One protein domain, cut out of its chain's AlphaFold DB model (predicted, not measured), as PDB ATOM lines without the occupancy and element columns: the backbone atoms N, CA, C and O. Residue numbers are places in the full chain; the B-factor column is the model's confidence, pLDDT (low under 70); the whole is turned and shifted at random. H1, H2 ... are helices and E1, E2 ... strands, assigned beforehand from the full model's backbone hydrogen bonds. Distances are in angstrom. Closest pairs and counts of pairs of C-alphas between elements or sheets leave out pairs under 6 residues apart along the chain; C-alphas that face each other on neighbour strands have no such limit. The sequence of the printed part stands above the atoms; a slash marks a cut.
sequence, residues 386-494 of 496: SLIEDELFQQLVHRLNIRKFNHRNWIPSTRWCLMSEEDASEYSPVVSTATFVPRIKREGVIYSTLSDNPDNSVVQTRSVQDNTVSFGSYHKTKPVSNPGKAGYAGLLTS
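AT A GLANCE: This is residues 386 to 494 of the 496 residues of an uncharacterized protein of Melampsora larici-populina (strain 98AG31 / pathotype 3-4-7) (UniProt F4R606). A loosely joined model in which one long helix, H1, lies between two small sheets: the parallel pair E1 and E2 with short helices H2 and H3 in its link, and the antiparallel meander E6 E7 E8, which H1 only grazes. The hairpin E4 and E5 lies near one end of E6, and residues 481 to 486, in the loop between E7 and E8, stick out. The printed part has 109 residues, with three named helices and eight named strands in the order H1 E1 H2 H3 E2 E3 E4 E5 E6 E7 E8, and its class is mixed, helices and strands. It is only just loose, close to compact, with a radius of gyration of the C-alphas of 15.8 A and spans of 45 by 43 by 25 A.

IN THESE COORDINATES: The largest sheet holds E6, residues 458 to 462, 12.8 A long, E7, residues 469 to 475, 19.7 A, and E8, residues 491 to 493; C-alpha 493 is at (202.800, 195.613, 216.754). E4, residues 439 to 442, and E5, residues 445 to 448, come before it. H1, residues 390 to 403, is 20.2 A long and begins with C-alpha 390 at (205.267, 214.426, 208.716). After it come E1, residues 409 to 412, H2, 413 to 416, H3, 421 to 424, E2, 427 to 430, and E3, 433 to 435.

HOW THE PARTS SIT: E6, E7 and E8 form a meander, each strand the antiparallel neighbour of the one before. The hairpin E6 and E7 has N 459 and O 472 within hydrogen-bond range at 2.9 A; the hairpin E7 and E8 has N 475 and O 491 at 2.9 A. Pairing is staggered: E7 pairs with E6 over residues 469 to 473 and with E8 over 473 to 475. In the antiparallel hairpin E4 and E5, N 447 and O 440 are 2.8 A apart; the closest C-alphas of E5 and E6, Tyr 447 and Val 458, are 6.7 A apart. H1 only grazes the meander's sheet, with residues 395 to 399. The closest C-alphas of H1 and E1, Asn 401 and Asn 409, are 5.5 A apart. E1, H2, H3 and E2 make a strand-helix-strand unit, two parallel neighbour strands with helices between, its crossover right-handed; N 428 and O 409 are 2.8 A apart. H2 and H3 are close but not clearly touching, with the C-alphas of Trp 416 and Ala 424 closest at 6.3 A. E2 runs on into E3 at 58 degrees across a break of 2 residues. E3 pairs with no named strand, but residues 386 to 387 pair antiparallel with its residues 433 to 434. Every O i to N i+4 pair is within hydrogen-bond range in H1; H2 and H3 are too short for such a pair.

THE WHOLE: The C-alphas farthest apart, of Glu 421 and Pro 483, are 48.2 A apart. The printed part has no cut, and E7 to E8, with 15 residues between them, is its long link. Mean pLDDT of the printed part is 76.4; residues 473 to 494 are under 70.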
ATOM      1  N   SER A 386     192.336 214.630 208.885       77.50
ATOM      2  CA  SER A 386     193.454 215.498 209.261       77.50
ATOM      3  C   SER A 386     194.747 215.002 208.626       77.50
ATOM      4  O   SER A 386     194.926 213.812 208.344       77.50
ATOM      5  N   LEU A 387     195.643 215.952 208.360       82.56
ATOM      6  CA  LEU A 387     197.002 215.656 207.937       82.56
ATOM      7  C   LEU A 387     197.726 214.952 209.086       82.56
ATOM      8  O   LEU A 387     197.703 215.414 210.227       82.56
ATOM      9  N   ILE A 388     198.348 213.819 208.778       83.56
ATOM     10  CA  ILE A 388     199.267 213.141 209.685       83.56
ATOM     11  C   ILE A 388     200.529 214.003 209.753       83.56
ATOM     12  O   ILE A 388     201.044 214.407 208.713       83.56
ATOM     13  N   GLU A 389     201.035 214.264 210.957       86.69
ATOM     14  CA  GLU A 389     202.325 214.939 211.131       86.69
ATOM     15  C   GLU A 389     203.422 214.218 210.336       86.69
ATOM     16  O   GLU A 389     203.514 212.986 210.372       86.69
ATOM     17  N   ASP A 390     204.271 214.978 209.641       87.25
ATOM     18  CA  ASP A 390     205.267 214.426 208.716       87.25
ATOM     19  C   ASP A 390     206.162 213.368 209.378       87.25
ATOM     20  O   ASP A 390     206.449 212.332 208.778       87.25
ATOM     21  N   GLU A 391     206.550 213.566 210.640       86.00
ATOM     22  CA  GLU A 391     207.355 212.598 211.394       86.00
ATOM     23  C   GLU A 391     206.629 211.259 211.593       86.00
ATOM     24  O   GLU A 391     207.201 210.191 211.349       86.00
ATOM     25  N   LEU A 392     205.355 211.296 211.995       82.00
ATOM     26  CA  LEU A 392     204.525 210.102 212.171       82.00
ATOM     27  C   LEU A 392     204.261 209.410 210.835       82.00
ATOM     28  O   LEU A 392     204.277 208.179 210.752       82.00
ATOM     29  N   PHE A 393     204.066 210.195 209.779       89.69
ATOM     30  CA  PHE A 393     203.873 209.683 208.435       89.69
ATOM     31  C   PHE A 393     205.124 208.955 207.915       89.69
ATOM     32  O   PHE A 393     205.021 207.829 207.422       89.69
ATOM     33  N   GLN A 394     206.321 209.517 208.112       90.12
ATOM     34  CA  GLN A 394     207.578 208.838 207.767       90.12
ATOM     35  C   GLN A 394     207.778 207.551 208.579       90.12
ATOM     36  O   GLN A 394     208.190 206.527 208.026       90.12
ATOM     37  N   GLN A 395     207.432 207.553 209.872       85.75
ATOM     38  CA  GLN A 395     207.474 206.341 210.699       85.75
ATOM     39  C   GLN A 395     206.511 205.257 210.194       85.75
ATOM     40  O   GLN A 395     206.866 204.073 210.195       85.75
ATOM     41  N   LEU A 396     205.310 205.638 209.749       86.56
ATOM     42  CA  LEU A 396     204.340 204.722 209.152       86.56
ATOM     43  C   LEU A 396     204.899 204.088 207.874       86.56
ATOM     44  O   LEU A 396     204.927 202.861 207.766       86.56
ATOM     45  N   VAL A 397     205.404 204.903 206.944       91.62
ATOM     46  CA  VAL A 397     206.010 204.435 205.687       91.62
ATOM     47  C   VAL A 397     207.191 203.500 205.963       91.62
ATOM     48  O   VAL A 397     207.276 202.411 205.394       91.62
ATOM     49  N   HIS A 398     208.082 203.869 206.884       91.19
ATOM     50  CA  HIS A 398     209.215 203.032 207.277       91.19
ATOM     51  C   HIS A 398     208.764 201.662 207.811       91.19
ATOM     52  O   HIS A 398     209.326 200.627 207.450       91.19
ATOM     53  N   ARG A 399     207.705 201.624 208.624       83.56
ATOM     54  CA  ARG A 399     207.166 200.371 209.171       83.56
ATOM     55  C   ARG A 399     206.490 199.486 208.142       83.56
ATOM     56  O   ARG A 399     206.683 198.270 208.186       83.56
ATOM     57  N   LEU A 400     205.711 200.079 207.244       87.19
ATOM     58  CA  LEU A 400     205.103 199.357 206.131       87.19
ATOM     59  C   LEU A 400     206.183 198.674 205.279       87.19
ATOM     60  O   LEU A 400     206.038 197.503 204.925       87.19
ATOM     61  N   ASN A 401     207.313 199.355 205.065       91.50
ATOM     62  CA  ASN A 401     208.481 198.807 204.373       91.50
ATOM     63  C   ASN A 401     209.203 197.693 205.139       91.50
ATOM     64  O   ASN A 401     209.562 196.689 204.530       91.50
ATOM     65  N   ILE A 402     209.386 197.815 206.461       90.56
ATOM     66  CA  ILE A 402     209.994 196.739 207.274       90.56
ATOM     67  C   ILE A 402     209.187 195.443 207.149       90.56
ATOM     68  O   ILE A 402     209.759 194.360 207.054       90.56
ATOM     69  N   ARG A 403     207.854 195.545 207.153       81.44
ATOM     70  CA  ARG A 403     206.972 194.375 207.080       81.44
ATOM     71  C   ARG A 403     206.760 193.843 205.668       81.44
ATOM     72  O   ARG A 403     206.251 192.735 205.544       81.44
ATOM     73  N   LYS A 404     207.120 194.612 204.633       82.00
ATOM     74  CA  LYS A 404     206.894 194.284 203.216       82.00
ATOM     75  C   LYS A 404     205.485 193.748 202.956       82.00
ATOM     76  O   LYS A 404     205.311 192.678 202.371       82.00
ATOM     77  N   PHE A 405     204.471 194.480 203.416       71.50
ATOM     78  CA  PHE A 405     203.083 194.090 203.173       71.50
ATOM     79  C   PHE A 405     202.849 193.992 201.654       71.50
ATOM     80  O   PHE A 405     203.195 194.923 200.925       71.50
ATOM     81  N   ASN A 406     202.334 192.852 201.182       77.19
ATOM     82  CA  ASN A 406     202.172 192.509 199.759       77.19
ATOM     83  C   ASN A 406     203.470 192.478 198.922       77.19
ATOM     84  O   ASN A 406     203.418 192.679 197.713       77.19
ATOM     85  N   HIS A 407     204.633 192.237 199.541       86.12
ATOM     86  CA  HIS A 407     205.949 192.186 198.876       86.12
ATOM     87  C   HIS A 407     206.364 193.468 198.131       86.12
ATOM     88  O   HIS A 407     207.326 193.443 197.368       86.12
ATOM     89  N   ARG A 408     205.684 194.595 198.379       86.75
ATOM     90  CA  ARG A 408     205.970 195.892 197.753       86.75
ATOM     91  C   ARG A 408     206.598 196.866 198.735       86.75
ATOM     92  O   ARG A 408     206.391 196.770 199.949       86.75
ATOM     93  N   ASN A 409     207.343 197.823 198.189       91.81
ATOM     94  CA  ASN A 409     207.869 198.943 198.956       91.81
ATOM     95  C   ASN A 409     206.824 200.062 199.004       91.81
ATOM     96  O   ASN A 409     206.270 200.473 197.992       91.81
ATOM     97  N   TRP A 410     206.547 200.575 200.189       93.62
ATOM     98  CA  TRP A 410     205.596 201.648 200.421       93.62
ATOM     99  C   TRP A 410     206.305 202.998 200.361       93.62
ATOM    100  O   TRP A 410     207.357 203.177 200.975       93.62
ATOM    101  N   ILE A 411     205.738 203.965 199.644       95.88
ATOM    102  CA  ILE A 411     206.289 205.326 199.540       95.88
ATOM    103  C   ILE A 411     205.181 206.376 199.685       95.88
ATOM    104  O   ILE A 411     204.009 206.061 199.466       95.88
ATOM    105  N   PRO A 412     205.516 207.630 200.038       95.62
ATOM    106  CA  PRO A 412     204.552 208.724 200.020       95.62
ATOM    107  C   PRO A 412     203.869 208.859 198.659       95.62
ATOM    108  O   PRO A 412     204.543 208.818 197.629       95.62
ATOM    109  N   SER A 413     202.553 209.081 198.650       93.06
ATOM    110  CA  SER A 413     201.778 209.274 197.420       93.06
ATOM    111  C   SER A 413     202.322 210.426 196.574       93.06
ATOM    112  O   SER A 413     202.410 210.301 195.360       93.06
ATOM    113  N   THR A 414     202.786 211.505 197.208       92.69
ATOM    114  CA  THR A 414     203.432 212.642 196.533       92.69
ATOM    115  C   THR A 414     204.683 212.241 195.759       92.69
ATOM    116  O   THR A 414     204.915 212.756 194.672       92.69
ATOM    117  N   ARG A 415     205.476 211.303 196.290       95.06
ATOM    118  CA  ARG A 415     206.661 210.775 195.608       95.06
ATOM    119  C   ARG A 415     206.272 209.797 194.509       95.06
ATOM    120  O   ARG A 415     206.847 209.870 193.435       95.06
ATOM    121  N   TRP A 416     205.294 208.930 194.770       95.25
ATOM    122  CA  TRP A 416     204.784 207.961 193.797       95.25
ATOM    123  C   TRP A 416     204.235 208.643 192.537       95.25
ATOM    124  O   TRP A 416     204.583 208.244 191.434       95.25
ATOM    125  N   CYS A 417     203.476 209.736 192.687       90.81
ATOM    126  CA  CYS A 417     202.933 210.505 191.560       90.81
ATOM    127  C   CYS A 417     203.997 211.157 190.658       90.81
ATOM    128  O   CYS A 417     203.663 211.605 189.566       90.81
ATOM    129  N   LEU A 418     205.251 211.261 191.114       94.62
ATOM    130  CA  LEU A 418     206.364 211.821 190.340       94.62
ATOM    131  C   LEU A 418     207.190 210.742 189.621       94.62
ATOM    132  O   LEU A 418     208.162 211.079 188.948       94.62
ATOM    133  N   MET A 419     206.851 209.461 189.791       95.69
ATOM    134  CA  MET A 419     207.573 208.340 189.184       95.69
ATOM    135  C   MET A 419     206.992 207.980 187.813       95.69
ATOM    136  O   MET A 419     205.835 208.278 187.515       95.69
ATOM    137  N   SER A 420     207.805 207.329 186.978       95.81
ATOM    138  CA  SER A 420     207.331 206.705 185.740       95.81
ATOM    139  C   SER A 420     206.412 205.518 186.061       95.81
ATOM    140  O   SER A 420     206.479 204.962 187.155       95.81
ATOM    141  N   GLU A 421     205.559 205.106 185.122       92.88
ATOM    142  CA  GLU A 421     204.660 203.958 185.320       92.88
ATOM    143  C   GLU A 421     205.431 202.647 185.563       92.88
ATOM    144  O   GLU A 421     205.036 201.834 186.403       92.88
ATOM    145  N   GLU A 422     206.569 202.486 184.883       93.56
ATOM    146  CA  GLU A 422     207.474 201.345 185.031       93.56
ATOM    147  C   GLU A 422     208.033 201.276 186.457       93.56
ATOM    148  O   GLU A 422     207.861 200.260 187.136       93.56
ATOM    149  N   ASP A 423     208.591 202.380 186.962       92.19
ATOM    150  CA  ASP A 423     209.135 202.436 188.322       92.19
ATOM    151  C   ASP A 423     208.027 202.352 189.381       92.19
ATOM    152  O   ASP A 423     208.196 201.715 190.418       92.19
ATOM    153  N   ALA A 424     206.872 202.979 189.134       91.31
ATOM    154  CA  ALA A 424     205.745 203.027 190.063       91.31
ATOM    155  C   ALA A 424     205.148 201.641 190.351       91.31
ATOM    156  O   ALA A 424     204.552 201.448 191.416       91.31
ATOM    157  N   SER A 425     205.323 200.680 189.435       90.75
ATOM    158  CA  SER A 425     204.813 199.310 189.554       90.75
ATOM    159  C   SER A 425     205.434 198.518 190.718       90.75
ATOM    160  O   SER A 425     204.778 197.637 191.287       90.75
ATOM    161  N   GLU A 426     206.653 198.878 191.137       92.00
ATOM    162  CA  GLU A 426     207.370 198.247 192.255       92.00
ATOM    163  C   GLU A 426     206.942 198.780 193.633       92.00
ATOM    164  O   GLU A 426     207.265 198.187 194.675       92.00
ATOM    165  N   TYR A 427     206.197 199.890 193.659       93.12
ATOM    166  CA  TYR A 427     205.847 200.602 194.881       93.12
ATOM    167  C   TYR A 427     204.336 200.666 195.132       93.12
ATOM    168  O   TYR A 427     203.506 200.583 194.228       93.12
ATOM    169  N   SER A 428     203.976 200.853 196.399       92.50
ATOM    170  CA  SER A 428     202.606 201.110 196.847       92.50
ATOM    171  C   SER A 428     202.508 202.513 197.464       92.50
ATOM    172  O   SER A 428     203.246 202.807 198.413       92.50
ATOM    173  N   PRO A 429     201.617 203.397 196.979       93.56
ATOM    174  CA  PRO A 429     201.479 204.745 197.522       93.56
ATOM    175  C   PRO A 429     200.760 204.752 198.882       93.56
ATOM    176  O   PRO A 429     199.788 204.028 199.093       93.56
ATOM    177  N   VAL A 430     201.200 205.628 199.790       91.38
ATOM    178  CA  VAL A 430     200.542 205.920 201.077       91.38
ATOM    179  C   VAL A 430     200.167 207.398 201.126       91.38
ATOM    180  O   VAL A 430     201.007 208.255 200.862       91.38
ATOM    181  N   VAL A 431     198.919 207.708 201.471       90.75
ATOM    182  CA  VAL A 431     198.426 209.093 201.578       90.75
ATOM    183  C   VAL A 431     198.717 209.647 202.979       90.75
ATOM    184  O   VAL A 431     198.567 208.928 203.963       90.75
ATOM    185  N   SER A 432     199.100 210.922 203.083       88.31
ATOM    186  CA  SER A 432     199.411 211.608 204.353       88.31
ATOM    187  C   SER A 432     198.181 212.068 205.148       88.31
ATOM    188  O   SER A 432     198.307 212.801 206.124       88.31
ATOM    189  N   THR A 433     196.980 211.648 204.754       85.44
ATOM    190  CA  THR A 433     195.725 211.983 205.435       85.44
ATOM    191  C   THR A 433     195.197 210.779 206.201       85.44
ATOM    192  O   THR A 433     195.107 209.689 205.631       85.44
ATOM    193  N   ALA A 434     194.775 210.978 207.448       81.88
ATOM    194  CA  ALA A 434     194.111 209.955 208.252       81.88
ATOM    195  C   ALA A 434     192.724 210.417 208.699       81.88
ATOM    196  O   ALA A 434     192.523 211.578 209.051       81.88
ATOM    197  N   THR A 435     191.779 209.477 208.723       79.56
ATOM    198  CA  THR A 435     190.466 209.689 209.332       79.56
ATOM    199  C   THR A 435     190.513 209.244 210.789       79.56
ATOM    200  O   THR A 435     190.717 208.061 211.066       79.56
ATOM    201  N   PHE A 436     190.297 210.169 211.722       73.00
ATOM    202  CA  PHE A 436     190.284 209.859 213.153       73.00
ATOM    203  C   PHE A 436     188.865 209.503 213.585       73.00
ATOM    204  O   PHE A 436     188.009 210.368 213.757       73.00
ATOM    205  N   VAL A 437     188.600 208.207 213.733       75.88
ATOM    206  CA  VAL A 437     187.291 207.722 214.179       75.88
ATOM    207  C   VAL A 437     187.310 207.591 215.705       75.88
ATOM    208  O   VAL A 437     188.151 206.858 216.225       75.88
ATOM    209  N   PRO A 438     186.399 208.260 216.439       72.06
ATOM    210  CA  PRO A 438     186.461 208.314 217.897       72.06
ATOM    211  C   PRO A 438     186.271 206.945 218.560       72.06
ATOM    212  O   PRO A 438     186.892 206.653 219.581       72.06
ATOM    213  N   ARG A 439     185.419 206.085 217.986       77.56
ATOM    214  CA  ARG A 439     185.178 204.721 218.473       77.56
ATOM    215  C   ARG A 439     184.881 203.783 217.315       77.56
ATOM    216  O   ARG A 439     184.008 204.072 216.501       77.56
ATOM    217  N   ILE A 440     185.556 202.639 217.275       80.88
ATOM    218  CA  ILE A 440     185.280 201.567 216.309       80.88
ATOM    219  C   ILE A 440     184.953 200.300 217.092       80.88
ATOM    220  O   ILE A 440     185.731 199.880 217.945       80.88
ATOM    221  N   LYS A 441     183.809 199.671 216.804       82.06
ATOM    222  CA  LYS A 441     183.441 198.371 217.377       82.06
ATOM    223  C   LYS A 441     183.740 197.268 216.367       82.06
ATOM    224  O   LYS A 441     183.199 197.292 215.265       82.06
ATOM    225  N   ARG A 442     184.563 196.289 216.742       77.62
ATOM    226  CA  ARG A 442     184.856 195.111 215.915       77.62
ATOM    227  C   ARG A 442     184.969 193.875 216.793       77.62
ATOM    228  O   ARG A 442     185.610 193.931 217.834       77.62
ATOM    229  N   GLU A 443     184.312 192.787 216.388       83.69
ATOM    230  CA  GLU A 443     184.328 191.505 217.121       83.69
ATOM    231  C   GLU A 443     183.933 191.655 218.605       83.69
ATOM    232  O   GLU A 443     184.450 190.992 219.493       83.69
ATOM    233  N   GLY A 444     183.015 192.587 218.889       84.12
ATOM    234  CA  GLY A 444     182.562 192.885 220.250       84.12
ATOM    235  C   GLY A 444     183.491 193.794 221.063       84.12
ATOM    236  O   GLY A 444     183.046 194.320 222.080       84.12
ATOM    237  N   VAL A 445     184.715 194.065 220.599       82.69
ATOM    238  CA  VAL A 445     185.672 194.972 221.250       82.69
ATOM    239  C   VAL A 445     185.490 196.397 220.723       82.69
ATOM    240  O   VAL A 445     185.376 196.620 219.517       82.69
ATOM    241  N   ILE A 446     185.431 197.372 221.633       83.44
ATOM    242  CA  ILE A 446     185.379 198.801 221.298       83.44
ATOM    243  C   ILE A 446     186.797 199.348 221.379       83.44
ATOM    244  O   ILE A 446     187.362 199.425 222.467       83.44
ATOM    245  N   TYR A 447     187.348 199.747 220.243       81.38
ATOM    246  CA  TYR A 447     188.615 200.459 220.153       81.38
ATOM    247  C   TYR A 447     188.361 201.960 220.269       81.38
ATOM    248  O   TYR A 447     187.373 202.470 219.730       81.38
ATOM    249  N   SER A 448     189.229 202.652 221.004       79.62
ATOM    250  CA  SER A 448     189.118 204.095 221.267       79.62
ATOM    251  C   SER A 448     190.306 204.847 220.669       79.62
ATOM    252  O   SER A 448     191.264 204.230 220.201       79.62
ATOM    253  N   THR A 449     190.243 206.177 220.666       76.44
ATOM    254  CA  THR A 449     191.364 207.018 220.222       76.44
ATOM    255  C   THR A 449     192.575 206.904 221.158       76.44
ATOM    256  O   THR A 449     192.438 206.530 222.324       76.44
ATOM    257  N   LEU A 450     193.760 207.297 220.666       73.06
ATOM    258  CA  LEU A 450     195.002 207.324 221.456       73.06
ATOM    259  C   LEU A 450     194.909 208.233 222.685       73.06
ATOM    260  O   LEU A 450     195.504 207.920 223.716       73.06
ATOM    261  N   SER A 451     194.158 209.331 222.584       73.19
ATOM    262  CA  SER A 451     193.883 210.225 223.708       73.19
ATOM    263  C   SER A 451     192.969 209.590 224.753       73.19
ATOM    264  O   SER A 451     193.172 209.822 225.940       73.19
ATOM    265  N   ASP A 452     191.997 208.779 224.326       79.12
ATOM    266  CA  ASP A 452     191.010 208.181 225.229       79.12
ATOM    267  C   ASP A 452     191.543 206.923 225.923       79.12
ATOM    268  O   ASP A 452     191.330 206.730 227.119       79.12
ATOM    269  N   ASN A 453     192.211 206.034 225.178       80.38
ATOM    270  CA  ASN A 453     192.778 204.805 225.725       80.38
ATOM    271  C   ASN A 453     194.009 204.345 224.918       80.38
ATOM    272  O   ASN A 453     193.860 203.652 223.901       80.38
ATOM    273  N   PRO A 454     195.233 204.666 225.376       77.50
ATOM    274  CA  PRO A 454     196.453 204.339 224.645       77.50
ATOM    275  C   PRO A 454     196.730 202.834 224.548       77.50
ATOM    276  O   PRO A 454     197.409 202.411 223.614       77.50
ATOM    277  N   ASP A 455     196.188 202.025 225.462       76.50
ATOM    278  CA  ASP A 455     196.392 200.571 225.488       76.50
ATOM    279  C   ASP A 455     195.444 199.823 224.533       76.50
ATOM    280  O   ASP A 455     195.680 198.662 224.202       76.50
ATOM    281  N   ASN A 456     194.389 200.494 224.062       78.81
ATOM    282  CA  ASN A 456     193.341 199.930 223.205       78.81
ATOM    283  C   ASN A 456     193.127 200.752 221.916       78.81
ATOM    284  O   ASN A 456     192.025 200.834 221.368       78.81
ATOM    285  N   SER A 457     194.201 201.394 221.457       78.25
ATOM    286  CA  SER A 457     194.235 202.179 220.226       78.25
ATOM    287  C   SER A 457     194.756 201.354 219.058       78.25
ATOM    288  O   SER A 457     195.802 200.700 219.150       78.25
ATOM    289  N   VAL A 458     194.045 201.413 217.931       79.31
ATOM    290  CA  VAL A 458     194.398 200.681 216.710       79.31
ATOM    291  C   VAL A 458     194.478 201.612 215.511       79.31
ATOM    292  O   VAL A 458     193.684 202.537 215.362       79.31
ATOM    293  N   VAL A 459     195.435 201.335 214.632       75.06
ATOM    294  CA  VAL A 459     195.521 201.946 213.307       75.06
ATOM    295  C   VAL A 459     194.919 200.967 212.313       75.06
ATOM    296  O   VAL A 459     195.390 199.835 212.194       75.06
ATOM    297  N   GLN A 460     193.883 201.405 211.607       78.06
ATOM    298  CA  GLN A 460     193.280 200.656 210.514       78.06
ATOM    299  C   GLN A 460     193.841 201.170 209.188       78.06
ATOM    300  O   GLN A 460     193.659 202.335 208.842       78.06
ATOM    301  N   THR A 461     194.487 200.298 208.421       74.62
ATOM    302  CA  THR A 461     194.883 200.580 207.039       74.62
ATOM    303  C   THR A 461     193.934 199.847 206.103       74.62
ATOM    304  O   THR A 461     193.718 198.646 206.258       74.62
ATOM    305  N   ARG A 462     193.365 200.555 205.127       77.00
ATOM    306  CA  ARG A 462     192.549 199.961 204.066       77.00
ATOM    307  C   ARG A 462     193.292 200.113 202.748       77.00
ATOM    308  O   ARG A 462     193.613 201.233 202.358       77.00
ATOM    309  N   SER A 463     193.550 199.003 202.075       75.81
ATOM    310  CA  SER A 463     194.055 199.031 200.708       75.81
ATOM    311  C   SER A 463     192.903 199.332 199.750       75.81
ATOM    312  O   SER A 463     191.811 198.787 199.877       75.81
ATOM    313  N   VAL A 464     193.128 200.253 198.813       72.56
ATOM    314  CA  VAL A 464     192.101 200.688 197.850       72.56
ATOM    315  C   VAL A 464     191.899 199.650 196.743       72.56
ATOM    316  O   VAL A 464     190.795 199.522 196.229       72.56
ATOM    317  N   GLN A 465     192.943 198.893 196.393       71.19
ATOM    318  CA  GLN A 465     192.924 197.976 195.245       71.19
ATOM    319  C   GLN A 465     192.107 196.704 195.499       71.19
ATOM    320  O   GLN A 465     191.433 196.218 194.602       71.19
ATOM    321  N   ASP A 466     192.158 196.173 196.716       78.19
ATOM    322  CA  ASP A 466     191.540 194.899 197.106       78.19
ATOM    323  C   ASP A 466     190.529 195.059 198.257       78.19
ATOM    324  O   ASP A 466     189.921 194.086 198.695       78.19
ATOM    325  N   ASN A 467     190.339 196.290 198.753       73.38
ATOM    326  CA  ASN A 467     189.525 196.618 199.928       73.38
ATOM    327  C   ASN A 467     189.939 195.835 201.194       73.38
ATOM    328  O   ASN A 467     189.172 195.756 202.159       73.38
ATOM    329  N   THR A 468     191.158 195.281 201.218       77.00
ATOM    330  CA  THR A 468     191.675 194.536 202.365       77.00
ATOM    331  C   THR A 468     191.922 195.501 203.515       77.00
ATOM    332  O   THR A 468     192.546 196.557 203.361       77.00
ATOM    333  N   VAL A 469     191.424 195.135 204.695       74.69
ATOM    334  CA  VAL A 469     191.576 195.917 205.919       74.69
ATOM    335  C   VAL A 469     192.582 195.229 206.833       74.69
ATOM    336  O   VAL A 469     192.396 194.079 207.222       74.69
ATOM    337  N   SER A 470     193.631 195.949 207.215       76.75
ATOM    338  CA  SER A 470     194.642 195.485 208.165       76.75
ATOM    339  C   SER A 470     194.672 196.386 209.394       76.75
ATOM    340  O   SER A 470     194.388 197.581 209.307       76.75
ATOM    341  N   PHE A 471     194.996 195.804 210.547       73.19
ATOM    342  CA  PHE A 471     195.004 196.498 211.832       73.19
ATOM    343  C   PHE A 471     196.378 196.377 212.485       73.19
ATOM    344  O   PHE A 471     196.984 195.309 212.496       73.19
ATOM    345  N   GLY A 472     196.870 197.476 213.047       73.94
ATOM    346  CA  GLY A 472     198.041 197.485 213.920       73.94
ATOM    347  C   GLY A 472     197.666 198.026 215.291       73.94
ATOM    348  O   GLY A 472     197.005 199.060 215.369       73.94
ATOM    349  N   SER A 473     198.093 197.363 216.368       69.12
ATOM    350  CA  SER A 473     198.019 197.943 217.708       69.12
ATOM    351  C   SER A 473     199.186 198.903 217.912       69.12
ATOM    352  O   SER A 473     200.327 198.625 217.522       69.12
ATOM    353  N   TYR A 474     198.902 200.051 218.518       64.50
ATOM    354  CA  TYR A 474     199.946 200.944 219.000       64.50
ATOM    355  C   TYR A 474     200.343 200.522 220.412       64.50
ATOM    356  O   TYR A 474     199.511 200.482 221.311       64.50
ATOM    357  N   HIS A 475     201.621 200.216 220.623       60.16
ATOM    358  CA  HIS A 475     202.175 200.056 221.958       60.16
ATOM    359  C   HIS A 475     203.171 201.178 222.217       60.16
ATOM    360  O   HIS A 475     204.224 201.293 221.581       60.16
ATOM    361  N   LYS A 476     202.848 202.018 223.201       57.31
ATOM    362  CA  LYS A 476     203.804 202.992 223.712       57.31
ATOM    363  C   LYS A 476     204.900 202.219 224.437       57.31
ATOM    364  O   LYS A 476     204.716 201.766 225.564       57.31
ATOM    365  N   THR A 477     206.046 202.041 223.794       54.94
ATOM    366  CA  THR A 477     207.224 201.517 224.476       54.94
ATOM    367  C   THR A 477     207.611 202.505 225.564       54.94
ATOM    368  O   THR A 477     207.889 203.672 225.283       54.94
ATOM    369  N   LYS A 478     207.573 202.056 226.826       50.41
ATOM    370  CA  LYS A 478     208.099 202.844 227.944       50.41
ATOM    371  C   LYS A 478     209.546 203.209 227.599       50.41
ATOM    372  O   LYS A 478     210.284 202.317 227.170       50.41
ATOM    373  N   PRO A 479     209.957 204.480 227.737       47.81
ATOM    374  CA  PRO A 479     211.332 204.857 227.473       47.81
ATOM    375  C   PRO A 479     212.232 204.028 228.389       47.81
ATOM    376  O   PRO A 479     212.123 204.099 229.612       47.81
ATOM    377  N   VAL A 480     213.089 203.203 227.789       51.28
ATOM    378  CA  VAL A 480     214.193 202.582 228.515       51.28
ATOM    379  C   VAL A 480     215.073 203.743 228.952       51.28
ATOM    380  O   VAL A 480     215.598 204.476 228.114       51.28
ATOM    381  N   SER A 481     215.154 203.964 230.260       45.19
ATOM    382  CA  SER A 481     215.930 205.033 230.877       45.19
ATOM    383  C   SER A 481     217.424 204.816 230.620       45.19
ATOM    384  O   SER A 481     218.139 204.293 231.470       45.19
ATOM    385  N   ASN A 482     217.892 205.204 229.436       45.75
ATOM    386  CA  ASN A 482     219.301 205.426 229.155       45.75
ATOM    387  C   ASN A 482     219.553 206.936 229.290       45.75
ATOM    388  O   ASN A 482     218.966 207.708 228.526       45.75
ATOM    389  N   PRO A 483     220.389 207.385 230.243       46.72
ATOM    390  CA  PRO A 483     220.517 208.794 230.627       46.72
ATOM    391  C   PRO A 483     221.316 209.650 229.619       46.72
ATOM    392  O   PRO A 483     222.135 210.469 230.015       46.72
ATOM    393  N   GLY A 484     221.103 209.480 228.309       46.53
ATOM    394  CA  GLY A 484     221.901 210.181 227.295       46.53
ATOM    395  C   GLY A 484     221.240 210.526 225.961       46.53
ATOM    396  O   GLY A 484     221.820 211.314 225.221       46.53
ATOM    397  N   LYS A 485     220.056 210.000 225.617       45.91
ATOM    398  CA  LYS A 485     219.339 210.383 224.381       45.91
ATOM    399  C   LYS A 485     217.827 210.276 224.580       45.91
ATOM    400  O   LYS A 485     217.273 209.182 224.543       45.91
ATOM    401  N   ALA A 486     217.163 211.411 224.784       41.09
ATOM    402  CA  ALA A 486     215.706 211.490 224.788       41.09
ATOM    403  C   ALA A 486     215.195 211.490 223.338       41.09
ATOM    404  O   ALA A 486     215.088 212.534 222.704       41.09
ATOM    405  N   GLY A 487     214.928 210.300 222.803       39.84
ATOM    406  CA  GLY A 487     214.171 210.108 221.569       39.84
ATOM    407  C   GLY A 487     212.980 209.200 221.858       39.84
ATOM    408  O   GLY A 487     213.158 208.080 222.338       39.84
ATOM    409  N   TYR A 488     211.765 209.685 221.602       37.06
ATOM    410  CA  TYR A 488     210.547 208.889 221.724       37.06
ATOM    411  C   TYR A 488     210.459 207.915 220.545       37.06
ATOM    412  O   TYR A 488     210.214 208.317 219.415       37.06
ATOM    413  N   ALA A 489     210.629 206.620 220.805       40.31
ATOM    414  CA  ALA A 489     210.292 205.565 219.855       40.31
ATOM    415  C   ALA A 489     209.049 204.841 220.383       40.31
ATOM    416  O   ALA A 489     209.132 204.176 221.412       40.31
ATOM    417  N   GLY A 490     207.893 204.995 219.731       38.38
ATOM    418  CA  GLY A 490     206.681 204.208 220.012       38.38
ATOM    419  C   GLY A 490     206.549 203.078 218.998       38.38
ATOM    420  O   GLY A 490     206.706 203.352 217.813       38.38
ATOM    421  N   LEU A 491     206.289 201.835 219.414       42.69
ATOM    422  CA  LEU A 491     206.288 200.623 218.577       42.69
ATOM    423  C   LEU A 491     204.864 200.196 218.171       42.69
ATOM    424  O   LEU A 491     203.999 199.995 219.011       42.69
ATOM    425  N   LEU A 492     204.615 200.019 216.869       38.03
ATOM    426  CA  LEU A 492     203.385 199.407 216.349       38.03
ATOM    427  C   LEU A 492     203.610 197.895 216.228       38.03
ATOM    428  O   LEU A 492     204.491 197.462 215.481       38.03
ATOM    429  N   THR A 493     202.797 197.081 216.891       36.69
ATOM    430  CA  THR A 493     202.800 195.613 216.754       36.69
ATOM    431  C   THR A 493     201.515 195.164 216.070       36.69
ATOM    432  O   THR A 493     200.452 195.708 216.322       36.69
ATOM    433  N   SER A 494     201.595 194.202 215.152       33.66
ATOM    434  CA  SER A 494     200.401 193.565 214.582       33.66
ATOM    435  C   SER A 494     200.210 192.231 215.277       33.66
ATOM    436  O   SER A 494     201.156 191.448 215.337       33.66
TER     437      SER A 494